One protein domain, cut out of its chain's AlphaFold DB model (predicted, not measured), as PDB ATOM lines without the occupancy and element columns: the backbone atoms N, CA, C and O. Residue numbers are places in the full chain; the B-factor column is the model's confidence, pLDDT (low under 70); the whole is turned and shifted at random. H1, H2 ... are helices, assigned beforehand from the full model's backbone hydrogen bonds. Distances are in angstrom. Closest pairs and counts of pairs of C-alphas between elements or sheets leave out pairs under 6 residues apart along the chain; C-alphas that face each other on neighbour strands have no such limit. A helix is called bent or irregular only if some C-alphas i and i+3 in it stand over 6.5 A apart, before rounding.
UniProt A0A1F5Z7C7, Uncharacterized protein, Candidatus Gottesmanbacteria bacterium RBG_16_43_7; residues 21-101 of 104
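What this domain is: This is residues 21 to 101 of the 104 residues of an uncharacterized protein of Candidatus Gottesmanbacteria bacterium RBG_16_43_7 (UniProt A0A1F5Z7C7). Three helices stand one beyond another, with H2 in the middle: the long helix H3 packs on one side of H2 at a shallow tilt, and the short H1 packs on the other side, steeply turned. Between the helices the printed part makes two wide excursions, and residues 64 to 76 stick out in an open arc that leads from beyond the end of H2 back toward the start of H3, while residues 36 to 41 stick out as a smaller loop between H1 and H2. The printed part has 81 residues with three named helices, in the order H1, H2, H3, and no named strand; its class is all helix. It is only just loose, close to compact, with a radius of gyration of the C-alphas of 14.4 A, and the C-alphas span 38 by 29 by 21 A.

How they stand to each other: H3, residues 80 to 99, is the longest helix. It touches H2, residues 46 to 58, and the closest C-alphas of the two, those of Gly 47 and Asp 90, are 4.9 A apart. H2 touches H3 with residues 46 to 51 alone, and H3 touches H2 with residues 86 to 94 alone. The two helices run the same way at a shallow tilt of 28 degrees. H2 also touches H1, residues 21 to 28, with residues 52 to 56 alone. The closest C-alphas there are those of Ile 26 and Ile 55, 6.3 A apart. H1 and H2 run opposite ways at a steep tilt of 58 degrees. H1 and H3 are apart. In H1, H2 and H3 every O i to N i+4 pair is within hydrogen-bond range.

Where its parts are: H3 measures 28.9 A from its first to its last C-alpha, from C-alpha 80 at (32.220, -5.569, -29.478) to C-alpha 99 at (47.528, -30.059, -28.639). H2 has 13 residues and measures 18.3 A, beginning with C-alpha 46 at (38.606, -13.462, -35.841). H1 has 8 residues and measures 10.9 A, beginning with C-alpha 21 at (49.307, -24.009, -53.853). No helix is bent or irregular.

The domain as a whole: The two C-alphas farthest apart, those of Glu 74 and Gly 101, are 40.2 A from each other. Without the stretches that stand free, residues 36 to 41 and 64 to 76, the body has 62 residues and spans 34 by 25 by 23 A. The printed part has no cut. Both links are long: 17 residues between H1 and H2, and 21 between H2 and H3. The C-alphas of residues 59 to 79 lie 15 to 22 A from the mean of the C-alphas. The mean pLDDT of the printed part is 83.4, and it is under 70 in residues 35 to 44 and 74 to 78.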
ATOM      1  N   ASP A  21      48.898 -22.755 -54.486       96.69
ATOM      2  CA  ASP A  21      49.307 -24.009 -53.853       96.69
ATOM      3  C   ASP A  21      49.242 -23.916 -52.320       96.69
ATOM      4  O   ASP A  21      48.627 -24.764 -51.673       96.69
ATOM      5  N   VAL A  22      49.779 -22.832 -51.754       96.31
ATOM      6  CA  VAL A  22      49.774 -22.555 -50.310       96.31
ATOM      7  C   VAL A  22      48.346 -22.455 -49.777       96.31
ATOM      8  O   VAL A  22      48.022 -23.086 -48.773       96.31
ATOM      9  N   ALA A  23      47.476 -21.722 -50.478       95.50
ATOM     10  CA  ALA A  23      46.065 -21.614 -50.128       95.50
ATOM     11  C   ALA A  23      45.414 -22.999 -50.065       95.50
ATOM     12  O   ALA A  23      44.855 -23.374 -49.037       95.50
ATOM     13  N   ARG A  24      45.535 -23.804 -51.131       94.88
ATOM     14  CA  ARG A  24      44.924 -25.144 -51.173       94.88
ATOM     15  C   ARG A  24      45.401 -26.030 -50.025       94.88
ATOM     16  O   ARG A  24      44.589 -26.766 -49.475       94.88
ATOM     17  N   THR A  25      46.678 -25.959 -49.662       95.38
ATOM     18  CA  THR A  25      47.227 -26.725 -48.536       95.38
ATOM     19  C   THR A  25      46.658 -26.257 -47.199       95.38
ATOM     20  O   THR A  25      46.200 -27.086 -46.414       95.38
ATOM     21  N   ILE A  26      46.638 -24.944 -46.945       94.62
ATOM     22  CA  ILE A  26      46.136 -24.385 -45.682       94.62
ATOM     23  C   ILE A  26      44.640 -24.665 -45.520       94.62
ATOM     24  O   ILE A  26      44.231 -25.206 -44.497       94.62
ATOM     25  N   PHE A  27      43.825 -24.361 -46.536       93.38
ATOM     26  CA  PHE A  27      42.369 -24.510 -46.457       93.38
ATOM     27  C   PHE A  27      41.929 -25.971 -46.286       93.38
ATOM     28  O   PHE A  27      40.949 -26.236 -45.596       93.38
ATOM     29  N   LYS A  28      42.682 -26.936 -46.834       92.50
ATOM     30  CA  LYS A  28      42.445 -28.372 -46.596       92.50
ATOM     31  C   LYS A  28      42.751 -28.818 -45.164       92.50
ATOM     32  O   LYS A  28      42.216 -29.832 -44.734       92.50
ATOM     33  N   LYS A  29      43.619 -28.095 -44.451       92.69
ATOM     34  CA  LYS A  29      44.023 -28.388 -43.067       92.69
ATOM     35  C   LYS A  29      43.208 -27.613 -42.023       92.69
ATOM     36  O   LYS A  29      43.495 -27.745 -40.837       92.69
ATOM     37  N   LEU A  30      42.213 -26.818 -42.430       92.00
ATOM     38  CA  LEU A  30      41.301 -26.169 -41.488       92.00
ATOM     39  C   LEU A  30      40.463 -27.217 -40.746       92.00
ATOM     40  O   LEU A  30      39.848 -28.087 -41.361       92.00
ATOM     41  N   VAL A  31      40.394 -27.082 -39.424       89.81
ATOM     42  CA  VAL A  31      39.697 -27.989 -38.508       89.81
ATOM     43  C   VAL A  31      38.450 -27.314 -37.944       89.81
ATOM     44  O   VAL A  31      37.370 -27.894 -37.953       89.81
ATOM     45  N   ILE A  32      38.572 -26.071 -37.477       87.06
ATOM     46  CA  ILE A  32      37.485 -25.334 -36.812       87.06
ATOM     47  C   ILE A  32      36.577 -24.650 -37.837       87.06
ATOM     48  O   ILE A  32      35.364 -24.542 -37.625       87.06
ATOM     49  N   TYR A  33      37.161 -24.183 -38.940       85.38
ATOM     50  CA  TYR A  33      36.455 -23.463 -39.999       85.38
ATOM     51  C   TYR A  33      36.434 -24.194 -41.352       85.38
ATOM     52  O   TYR A  33      35.941 -23.639 -42.328       85.38
ATOM     53  N   GLY A  34      36.944 -25.429 -41.429       73.75
ATOM     54  CA  GLY A  34      37.141 -26.139 -42.697       73.75
ATOM     55  C   GLY A  34      35.900 -26.819 -43.275       73.75
ATOM     56  O   GLY A  34      35.579 -26.610 -44.440       73.75
ATOM     57  N   HIS A  35      35.227 -27.679 -42.504       66.25
ATOM     58  CA  HIS A  35      34.170 -28.557 -43.028       66.25
ATOM     59  C   HIS A  35      32.943 -28.545 -42.102       66.25
ATOM     60  O   HIS A  35      33.060 -28.761 -40.900       66.25
ATOM     61  N   GLY A  36      31.756 -28.281 -42.662       62.69
ATOM     62  CA  GLY A  36      30.464 -28.447 -41.973       62.69
ATOM     63  C   GLY A  36      29.861 -27.198 -41.321       62.69
ATOM     64  O   GLY A  36      28.718 -27.240 -40.868       62.69
ATOM     65  N   ARG A  37      30.564 -26.059 -41.306       64.88
ATOM     66  CA  ARG A  37      30.000 -24.800 -40.799       64.88
ATOM     67  C   ARG A  37      29.215 -24.096 -41.904       64.88
ATOM     68  O   ARG A  37      29.781 -23.353 -42.698       64.88
ATOM     69  N   GLN A  38      27.903 -24.321 -41.954       60.25
ATOM     70  CA  GLN A  38      27.026 -23.472 -42.758       60.25
ATOM     71  C   GLN A  38      27.023 -22.072 -42.143       60.25
ATOM     72  O   GLN A  38      26.594 -21.869 -41.005       60.25
ATOM     73  N   THR A  39      27.560 -21.105 -42.878       62.91
ATOM     74  CA  THR A  39      27.416 -19.693 -42.541       62.91
ATOM     75  C   THR A  39      26.246 -19.131 -43.335       62.91
ATOM     76  O   THR A  39      26.199 -19.280 -44.552       62.91
ATOM     77  N   SER A  40      25.291 -18.503 -42.650       62.28
ATOM     78  CA  SER A  40      24.246 -17.701 -43.285       62.28
ATOM     79  C   SER A  40      24.551 -16.231 -43.027       62.28
ATOM     80  O   SER A  40      24.800 -15.838 -41.884       62.28
ATOM     81  N   GLY A  41      24.576 -15.434 -44.095       67.81
ATOM     82  CA  GLY A  41      24.928 -14.017 -44.045       67.81
ATOM     83  C   GLY A  41      26.418 -13.734 -43.812       67.81
ATOM     84  O   GLY A  41      27.264 -14.630 -43.772       67.81
ATOM     85  N   ALA A  42      26.740 -12.445 -43.675       61.41
ATOM     86  CA  ALA A  42      28.089 -11.975 -43.377       61.41
ATOM     87  C   ALA A  42      28.425 -12.223 -41.897       61.41
ATOM     88  O   ALA A  42      27.720 -11.730 -41.016       61.41
ATOM     89  N   ARG A  43      29.512 -12.951 -41.621       66.62
ATOM     90  CA  ARG A  43      30.037 -13.173 -40.266       66.62
ATOM     91  C   ARG A  43      31.423 -12.563 -40.136       66.62
ATOM     92  O   ARG A  43      32.261 -12.741 -41.013       66.62
ATOM     93  N   VAL A  44      31.665 -11.902 -39.009       65.56
ATOM     94  CA  VAL A  44      32.993 -11.443 -38.599       65.56
ATOM     95  C   VAL A  44      33.492 -12.427 -37.550       65.56
ATOM     96  O   VAL A  44      32.958 -12.489 -36.447       65.56
ATOM     97  N   THR A  45      34.464 -13.266 -37.900       71.62
ATOM     98  CA  THR A  45      35.047 -14.225 -36.953       71.62
ATOM     99  C   THR A  45      36.558 -14.161 -37.010       71.62
ATOM    100  O   THR A  45      37.169 -14.752 -37.896       71.62
ATOM    101  N   ALA A  46      37.156 -13.519 -36.007       77.69
ATOM    102  CA  ALA A  46      38.606 -13.462 -35.841       77.69
ATOM    103  C   ALA A  46      39.270 -14.850 -35.827       77.69
ATOM    104  O   ALA A  46      40.426 -14.997 -36.216       77.69
ATOM    105  N   GLY A  47      38.546 -15.883 -35.384       85.62
ATOM    106  CA  GLY A  47      39.057 -17.248 -35.338       85.62
ATOM    107  C   GLY A  47      39.470 -17.815 -36.695       85.62
ATOM    108  O   GLY A  47      40.402 -18.611 -36.738       85.62
ATOM    109  N   PHE A  48      38.817 -17.405 -37.785       87.81
ATOM    110  CA  PHE A  48      39.143 -17.893 -39.127       87.81
ATOM    111  C   PHE A  48      40.539 -17.436 -39.551       87.81
ATOM    112  O   PHE A  48      41.391 -18.257 -39.892       87.81
ATOM    113  N   ASP A  49      40.801 -16.134 -39.439       90.06
ATOM    114  CA  ASP A  49      42.101 -15.559 -39.770       90.06
ATOM    115  C   ASP A  49      43.207 -16.126 -38.875       90.06
ATOM    116  O   ASP A  49      44.287 -16.476 -39.353       90.06
ATOM    117  N   LEU A  50      42.921 -16.297 -37.581       91.06
ATOM    118  CA  LEU A  50      43.859 -16.887 -36.629       91.06
ATOM    119  C   LEU A  50      44.203 -18.344 -36.957       91.06
ATOM    120  O   LEU A  50      45.370 -18.718 -36.850       91.06
ATOM    121  N   GLU A  51      43.227 -19.163 -37.358       92.00
ATOM    122  CA  GLU A  51      43.459 -20.563 -37.732       92.00
ATOM    123  C   GLU A  51      44.326 -20.657 -38.995       92.00
ATOM    124  O   GLU A  51      45.313 -21.396 -39.016       92.00
ATOM    125  N   ILE A  52      44.026 -19.847 -40.015       93.81
ATOM    126  CA  ILE A  52      44.819 -19.765 -41.250       93.81
ATOM    127  C   ILE A  52      46.267 -19.389 -40.940       93.81
ATOM    128  O   ILE A  52      47.194 -20.060 -41.397       93.81
ATOM    129  N   LEU A  53      46.469 -18.323 -40.159       93.50
ATOM    130  CA  LEU A  53      47.806 -17.859 -39.795       93.50
ATOM    131  C   LEU A  53      48.546 -18.907 -38.963       93.50
ATOM    132  O   LEU A  53      49.740 -19.117 -39.177       93.50
ATOM    133  N   TYR A  54      47.849 -19.594 -38.054       93.12
ATOM    134  CA  TYR A  54      48.424 -20.665 -37.246       93.12
ATOM    135  C   TYR A  54      48.924 -21.823 -38.117       93.12
ATOM    136  O   TYR A  54      50.087 -22.210 -38.000       93.12
ATOM    137  N   ILE A  55      48.092 -22.325 -39.035       94.19
ATOM    138  CA  ILE A  55      48.468 -23.403 -39.962       94.19
ATOM    139  C   ILE A  55      49.619 -22.954 -40.866       94.19
ATOM    140  O   ILE A  55      50.574 -23.704 -41.058       94.19
ATOM    141  N   ALA A  56      49.581 -21.723 -41.385       94.25
ATOM    142  CA  ALA A  56      50.658 -21.194 -42.218       94.25
ATOM    143  C   ALA A  56      52.006 -21.193 -41.477       94.25
ATOM    144  O   ALA A  56      53.022 -21.616 -42.031       94.25
ATOM    145  N   LYS A  57      52.002 -20.774 -40.205       92.62
ATOM    146  CA  LYS A  57      53.180 -20.793 -39.330       92.62
ATOM    147  C   LYS A  57      53.636 -22.217 -39.011       92.62
ATOM    148  O   LYS A  57      54.838 -22.472 -39.024       92.62
ATOM    149  N   LEU A  58      52.697 -23.124 -38.740       92.69
ATOM    150  CA  LEU A  58      52.966 -24.535 -38.451       92.69
ATOM    151  C   LEU A  58      53.646 -25.229 -39.640       92.69
ATOM    152  O   LEU A  58      54.617 -25.955 -39.460       92.69
ATOM    153  N   LEU A  59      53.189 -24.935 -40.859       93.38
ATOM    154  CA  LEU A  59      53.773 -25.418 -42.114       93.38
ATOM    155  C   LEU A  59      55.033 -24.643 -42.540       93.38
ATOM    156  O   LEU A  59      55.545 -24.854 -43.636       93.38
ATOM    157  N   SER A  60      55.546 -23.747 -41.688       93.88
ATOM    158  CA  SER A  60      56.753 -22.947 -41.933       93.88
ATOM    159  C   SER A  60      56.693 -22.050 -43.178       93.88
ATOM    160  O   SER A  60      57.725 -21.695 -43.753       93.88
ATOM    161  N   TYR A  61      55.498 -21.624 -43.594       95.25
ATOM    162  CA  TYR A  61      55.366 -20.634 -44.657       95.25
ATOM    163  C   TYR A  61      55.803 -19.243 -44.186       95.25
ATOM    164  O   TYR A  61      55.603 -18.844 -43.037       95.25
ATOM    165  N   LYS A  62      56.385 -18.471 -45.112       93.56
ATOM    166  CA  LYS A  62      56.739 -17.067 -44.881       93.56
ATOM    167  C   LYS A  62      55.490 -16.193 -44.976       93.56
ATOM    168  O   LYS A  62      54.767 -16.265 -45.968       93.56
ATOM    169  N   ILE A  63      55.295 -15.344 -43.973       93.94
ATOM    170  CA  ILE A  63      54.213 -14.358 -43.899       93.94
ATOM    171  C   ILE A  63      54.866 -12.975 -43.919       93.94
ATOM    172  O   ILE A  63      55.851 -12.755 -43.217       93.94
ATOM    173  N   LYS A  64      54.346 -12.067 -44.748       92.62
ATOM    174  CA  LYS A  64      54.813 -10.681 -44.846       92.62
ATOM    175  C   LYS A  64      53.614  -9.750 -44.731       92.62
ATOM    176  O   LYS A  64      52.673  -9.886 -45.507       92.62
ATOM    177  N   GLU A  65      53.667  -8.823 -43.780       91.62
ATOM    178  CA  GLU A  65      52.697  -7.731 -43.688       91.62
ATOM    179  C   GLU A  65      52.989  -6.710 -44.792       91.62
ATOM    180  O   GLU A  65      54.141  -6.335 -45.026       91.62
ATOM    181  N   VAL A  66      51.943  -6.303 -45.506       90.69
ATOM    182  CA  VAL A  66      52.006  -5.281 -46.553       90.69
ATOM    183  C   VAL A  66      50.961  -4.226 -46.198       90.69
ATOM    184  O   VAL A  66      49.804  -4.602 -46.004       90.69
ATOM    185  N   PRO A  67      51.343  -2.944 -46.075       88.75
ATOM    186  CA  PRO A  67      50.384  -1.890 -45.778       88.75
ATOM    187  C   PRO A  67      49.394  -1.754 -46.935       88.75
ATOM    188  O   PRO A  67      49.780  -1.790 -48.104       88.75
ATOM    189  N   VAL A  68      48.120  -1.598 -46.594       86.19
ATOM    190  CA  VAL A  68      47.037  -1.345 -47.546       86.19
ATOM    191  C   VAL A  68      46.231  -0.148 -47.069       86.19
ATOM    192  O   VAL A  68      46.080   0.063 -45.865       86.19
ATOM    193  N   GLU A  69      45.715   0.634 -48.009       86.31
ATOM    194  CA  GLU A  69      44.743   1.674 -47.693       86.31
ATOM    195  C   GLU A  69      43.384   1.015 -47.452       86.31
ATOM    196  O   GLU A  69      42.890   0.248 -48.282       86.31
ATOM    197  N   TRP A  70      42.807   1.265 -46.278       79.94
ATOM    198  CA  TRP A  70      41.521   0.699 -45.894       79.94
ATOM    199  C   TRP A  70      40.489   1.809 -45.754       79.94
ATOM    200  O   TRP A  70      40.583   2.652 -44.862       79.94
ATOM    201  N   HIS A  71      39.470   1.787 -46.608       81.50
ATOM    202  CA  HIS A  71      38.333   2.689 -46.485       81.50
ATOM    203  C   HIS A  71      37.279   2.046 -45.590       81.50
ATOM    204  O   HIS A  71      36.687   1.018 -45.929       81.50
ATOM    205  N   TYR A  72      37.057   2.644 -44.423       71.31
ATOM    206  CA  TYR A  72      36.011   2.192 -43.521       71.31
ATOM    207  C   TYR A  72      34.638   2.451 -44.147       71.31
ATOM    208  O   TYR A  72      34.294   3.586 -44.471       71.31
ATOM    209  N   VAL A  73      33.847   1.390 -44.290       73.94
ATOM    210  CA  VAL A  73      32.437   1.480 -44.670       73.94
ATOM    211  C   VAL A  73      31.622   1.154 -43.432       73.94
ATOM    212  O   VAL A  73      31.757   0.069 -42.863       73.94
ATOM    213  N   GLU A  74      30.799   2.105 -43.000       65.69
ATOM    214  CA  GLU A  74      30.032   1.979 -41.768       65.69
ATOM    215  C   GLU A  74      29.066   0.791 -41.848       65.69
ATOM    216  O   GLU A  74      28.281   0.629 -42.784       65.69
ATOM    217  N   THR A  75      29.158  -0.093 -40.859       63.09
ATOM    218  CA  THR A  75      28.394  -1.337 -40.821       63.09
ATOM    219  C   THR A  75      27.954  -1.616 -39.390       63.09
ATOM    220  O   THR A  75      28.775  -1.768 -38.490       63.09
ATOM    221  N   ARG A  76      26.640  -1.740 -39.155       59.56
ATOM    222  CA  ARG A  76      26.056  -2.078 -37.836       59.56
ATOM    223  C   ARG A  76      26.206  -3.565 -37.459       59.56
ATOM    224  O   ARG A  76      25.395  -4.099 -36.709       59.56
ATOM    225  N   ARG A  77      27.188  -4.273 -38.024       63.78
ATOM    226  CA  ARG A  77      27.269  -5.749 -37.992       63.78
ATOM    227  C   ARG A  77      28.219  -6.320 -36.937       63.78
ATOM    228  O   ARG A  77      28.365  -7.535 -36.878       63.78
ATOM    229  N   VAL A  78      28.848  -5.472 -36.128       64.75
ATOM    230  CA  VAL A  78      29.829  -5.864 -35.102       64.75
ATOM    231  C   VAL A  78      29.283  -5.543 -33.712       64.75
ATOM    232  O   VAL A  78      28.839  -4.427 -33.450       64.75
ATOM    233  N   SER A  79      29.303  -6.532 -32.821       75.25
ATOM    234  CA  SER A  79      28.982  -6.406 -31.401       75.25
ATOM    235  C   SER A  79      30.270  -6.601 -30.597       75.25
ATOM    236  O   SER A  79      30.687  -7.742 -30.390       75.25
ATOM    237  N   PRO A  80      30.889  -5.518 -30.084       74.81
ATOM    238  CA  PRO A  80      32.220  -5.569 -29.478       74.81
ATOM    239  C   PRO A  80      32.381  -6.653 -28.406       74.81
ATOM    240  O   PRO A  80      33.383  -7.362 -28.385       74.81
ATOM    241  N   LEU A  81      31.375  -6.834 -27.544       80.56
ATOM    242  CA  LEU A  81      31.416  -7.811 -26.452       80.56
ATOM    243  C   LEU A  81      31.276  -9.257 -26.947       80.56
ATOM    244  O   LEU A  81      32.055 -10.125 -26.552       80.56
ATOM    245  N   LYS A  82      30.295  -9.523 -27.820       78.06
ATOM    246  CA  LYS A  82      30.051 -10.875 -28.346       78.06
ATOM    247  C   LYS A  82      31.203 -11.335 -29.236       78.06
ATOM    248  O   LYS A  82      31.659 -12.469 -29.098       78.06
ATOM    249  N   ASP A  83      31.703 -10.448 -30.091       76.50
ATOM    250  CA  ASP A  83      32.764 -10.764 -31.044       76.50
ATOM    251  C   ASP A  83      34.112 -10.960 -30.339       76.50
ATOM    252  O   ASP A  83      34.848 -11.895 -30.663       76.50
ATOM    253  N   SER A  84      34.397 -10.166 -29.298       80.31
ATOM    254  CA  SER A  84      35.591 -10.358 -28.461       80.31
ATOM    255  C   SER A  84      35.566 -11.699 -27.727       80.31
ATOM    256  O   SER A  84      36.561 -12.428 -27.731       80.31
ATOM    257  N   TRP A  85      34.425 -12.070 -27.132       85.25
ATOM    258  CA  TRP A  85      34.281 -13.355 -26.441       85.25
ATOM    259  C   TRP A  85      34.413 -14.544 -27.398       85.25
ATOM    260  O   TRP A  85      35.118 -15.513 -27.109       85.25
ATOM    261  N   GLN A  86      33.782 -14.454 -28.570       83.12
ATOM    262  CA  GLN A  86      33.897 -15.473 -29.606       83.12
ATOM    263  C   GLN A  86      35.349 -15.627 -30.082       83.12
ATOM    264  O   GLN A  86      35.838 -16.754 -30.168       83.12
ATOM    265  N   GLY A  87      36.057 -14.519 -30.331       83.69
ATOM    266  CA  GLY A  87      37.464 -14.535 -30.737       83.69
ATOM    267  C   GLY A  87      38.376 -15.176 -29.689       83.69
ATOM    268  O   GLY A  87      39.229 -15.998 -30.029       83.69
ATOM    269  N   PHE A  88      38.158 -14.878 -28.405       86.50
ATOM    270  CA  PHE A  88      38.881 -15.526 -27.310       86.50
ATOM    271  C   PHE A  88      38.643 -17.044 -27.277       86.50
ATOM    272  O   PHE A  88      39.594 -17.829 -27.201       86.50
ATOM    273  N   MET A  89      37.386 -17.474 -27.406       88.31
ATOM    274  CA  MET A  89      37.041 -18.897 -27.454       88.31
ATOM    275  C   MET A  89      37.654 -19.609 -28.659       88.31
ATOM    276  O   MET A  89      38.074 -20.763 -28.546       88.31
ATOM    277  N   ASP A  90      37.755 -18.935 -29.800       87.25
ATOM    278  CA  ASP A  90      38.399 -19.499 -30.982       87.25
ATOM    279  C   ASP A  90      39.900 -19.720 -30.769       87.25
ATOM    280  O   ASP A  90      40.404 -20.786 -31.122       87.25
ATOM    281  N   ILE A  91      40.603 -18.790 -30.110       88.31
ATOM    282  CA  ILE A  91      42.016 -18.974 -29.736       88.31
ATOM    283  C   ILE A  91      42.195 -20.236 -28.884       88.31
ATOM    284  O   ILE A  91      43.095 -21.042 -29.146       88.31
ATOM    285  N   ILE A  92      41.335 -20.429 -27.877       89.56
ATOM    286  CA  ILE A  92      41.377 -21.617 -27.016       89.56
ATOM    287  C   ILE A  92      41.134 -22.882 -27.841       89.56
ATOM    288  O   ILE A  92      41.906 -23.836 -27.733       89.56
ATOM    289  N   ARG A  93      40.107 -22.895 -28.701       89.50
ATOM    290  CA  ARG A  93      39.804 -24.053 -29.557       89.50
ATOM    291  C   ARG A  93      40.963 -24.399 -30.484       89.50
ATOM    292  O   ARG A  93      41.315 -25.575 -30.563       89.50
ATOM    293  N   ILE A  94      41.579 -23.411 -31.141       88.94
ATOM    294  CA  ILE A  94      42.740 -23.634 -32.020       88.94
ATOM    295  C   ILE A  94      43.856 -24.309 -31.222       88.94
ATOM    296  O   ILE A  94      44.381 -25.339 -31.642       88.94
ATOM    297  N   LYS A  95      44.168 -23.792 -30.029       87.94
ATOM    298  CA  LYS A  95      45.217 -24.357 -29.176       87.94
ATOM    299  C   LYS A  95      44.906 -25.788 -28.725       87.94
ATOM    300  O   LYS A  95      45.790 -26.639 -28.766       87.94
ATOM    301  N   LEU A  96      43.662 -26.076 -28.340       89.81
ATOM    302  CA  LEU A  96      43.244 -27.426 -27.950       89.81
ATOM    303  C   LEU A  96      43.344 -28.418 -29.116       89.81
ATOM    304  O   LEU A  96      43.844 -29.525 -28.932       89.81
ATOM    305  N   MET A  97      42.915 -28.024 -30.318       90.12
ATOM    306  CA  MET A  97      43.010 -28.877 -31.511       90.12
ATOM    307  C   MET A  97      44.464 -29.117 -31.926       90.12
ATOM    308  O   MET A  97      44.822 -30.234 -32.297       90.12
ATOM    309  N   ALA A  98      45.324 -28.110 -31.766       88.25
ATOM    310  CA  ALA A  98      46.762 -28.256 -31.943       88.25
ATOM    311  C   ALA A  98      47.387 -29.235 -30.952       88.25
ATOM    312  O   ALA A  98      48.126 -30.126 -31.364       88.25
ATOM    313  N   MET A  99      47.052 -29.124 -29.663       87.88
ATOM    314  CA  MET A  99      47.528 -30.059 -28.639       87.88
ATOM    315  C   MET A  99      47.059 -31.496 -28.890       87.88
ATOM    316  O   MET A  99      47.805 -32.436 -28.637       87.88
ATOM    317  N   ARG A 100      45.842 -31.670 -29.416       90.75
ATOM    318  CA  ARG A 100      45.284 -32.976 -29.798       90.75
ATOM    319  C   ARG A 100      45.851 -33.533 -31.111       90.75
ATOM    320  O   ARG A 100      45.536 -34.662 -31.462       90.75
ATOM    321  N   GLY A 101      46.675 -32.769 -31.829       87.75
ATOM    322  CA  GLY A 101      47.357 -33.225 -33.041       87.75
ATOM    323  C   GLY A 101      46.555 -33.104 -34.339       87.75
ATOM    324  O   GLY A 101      47.033 -33.575 -35.363       87.75
TER     325      GLY A 101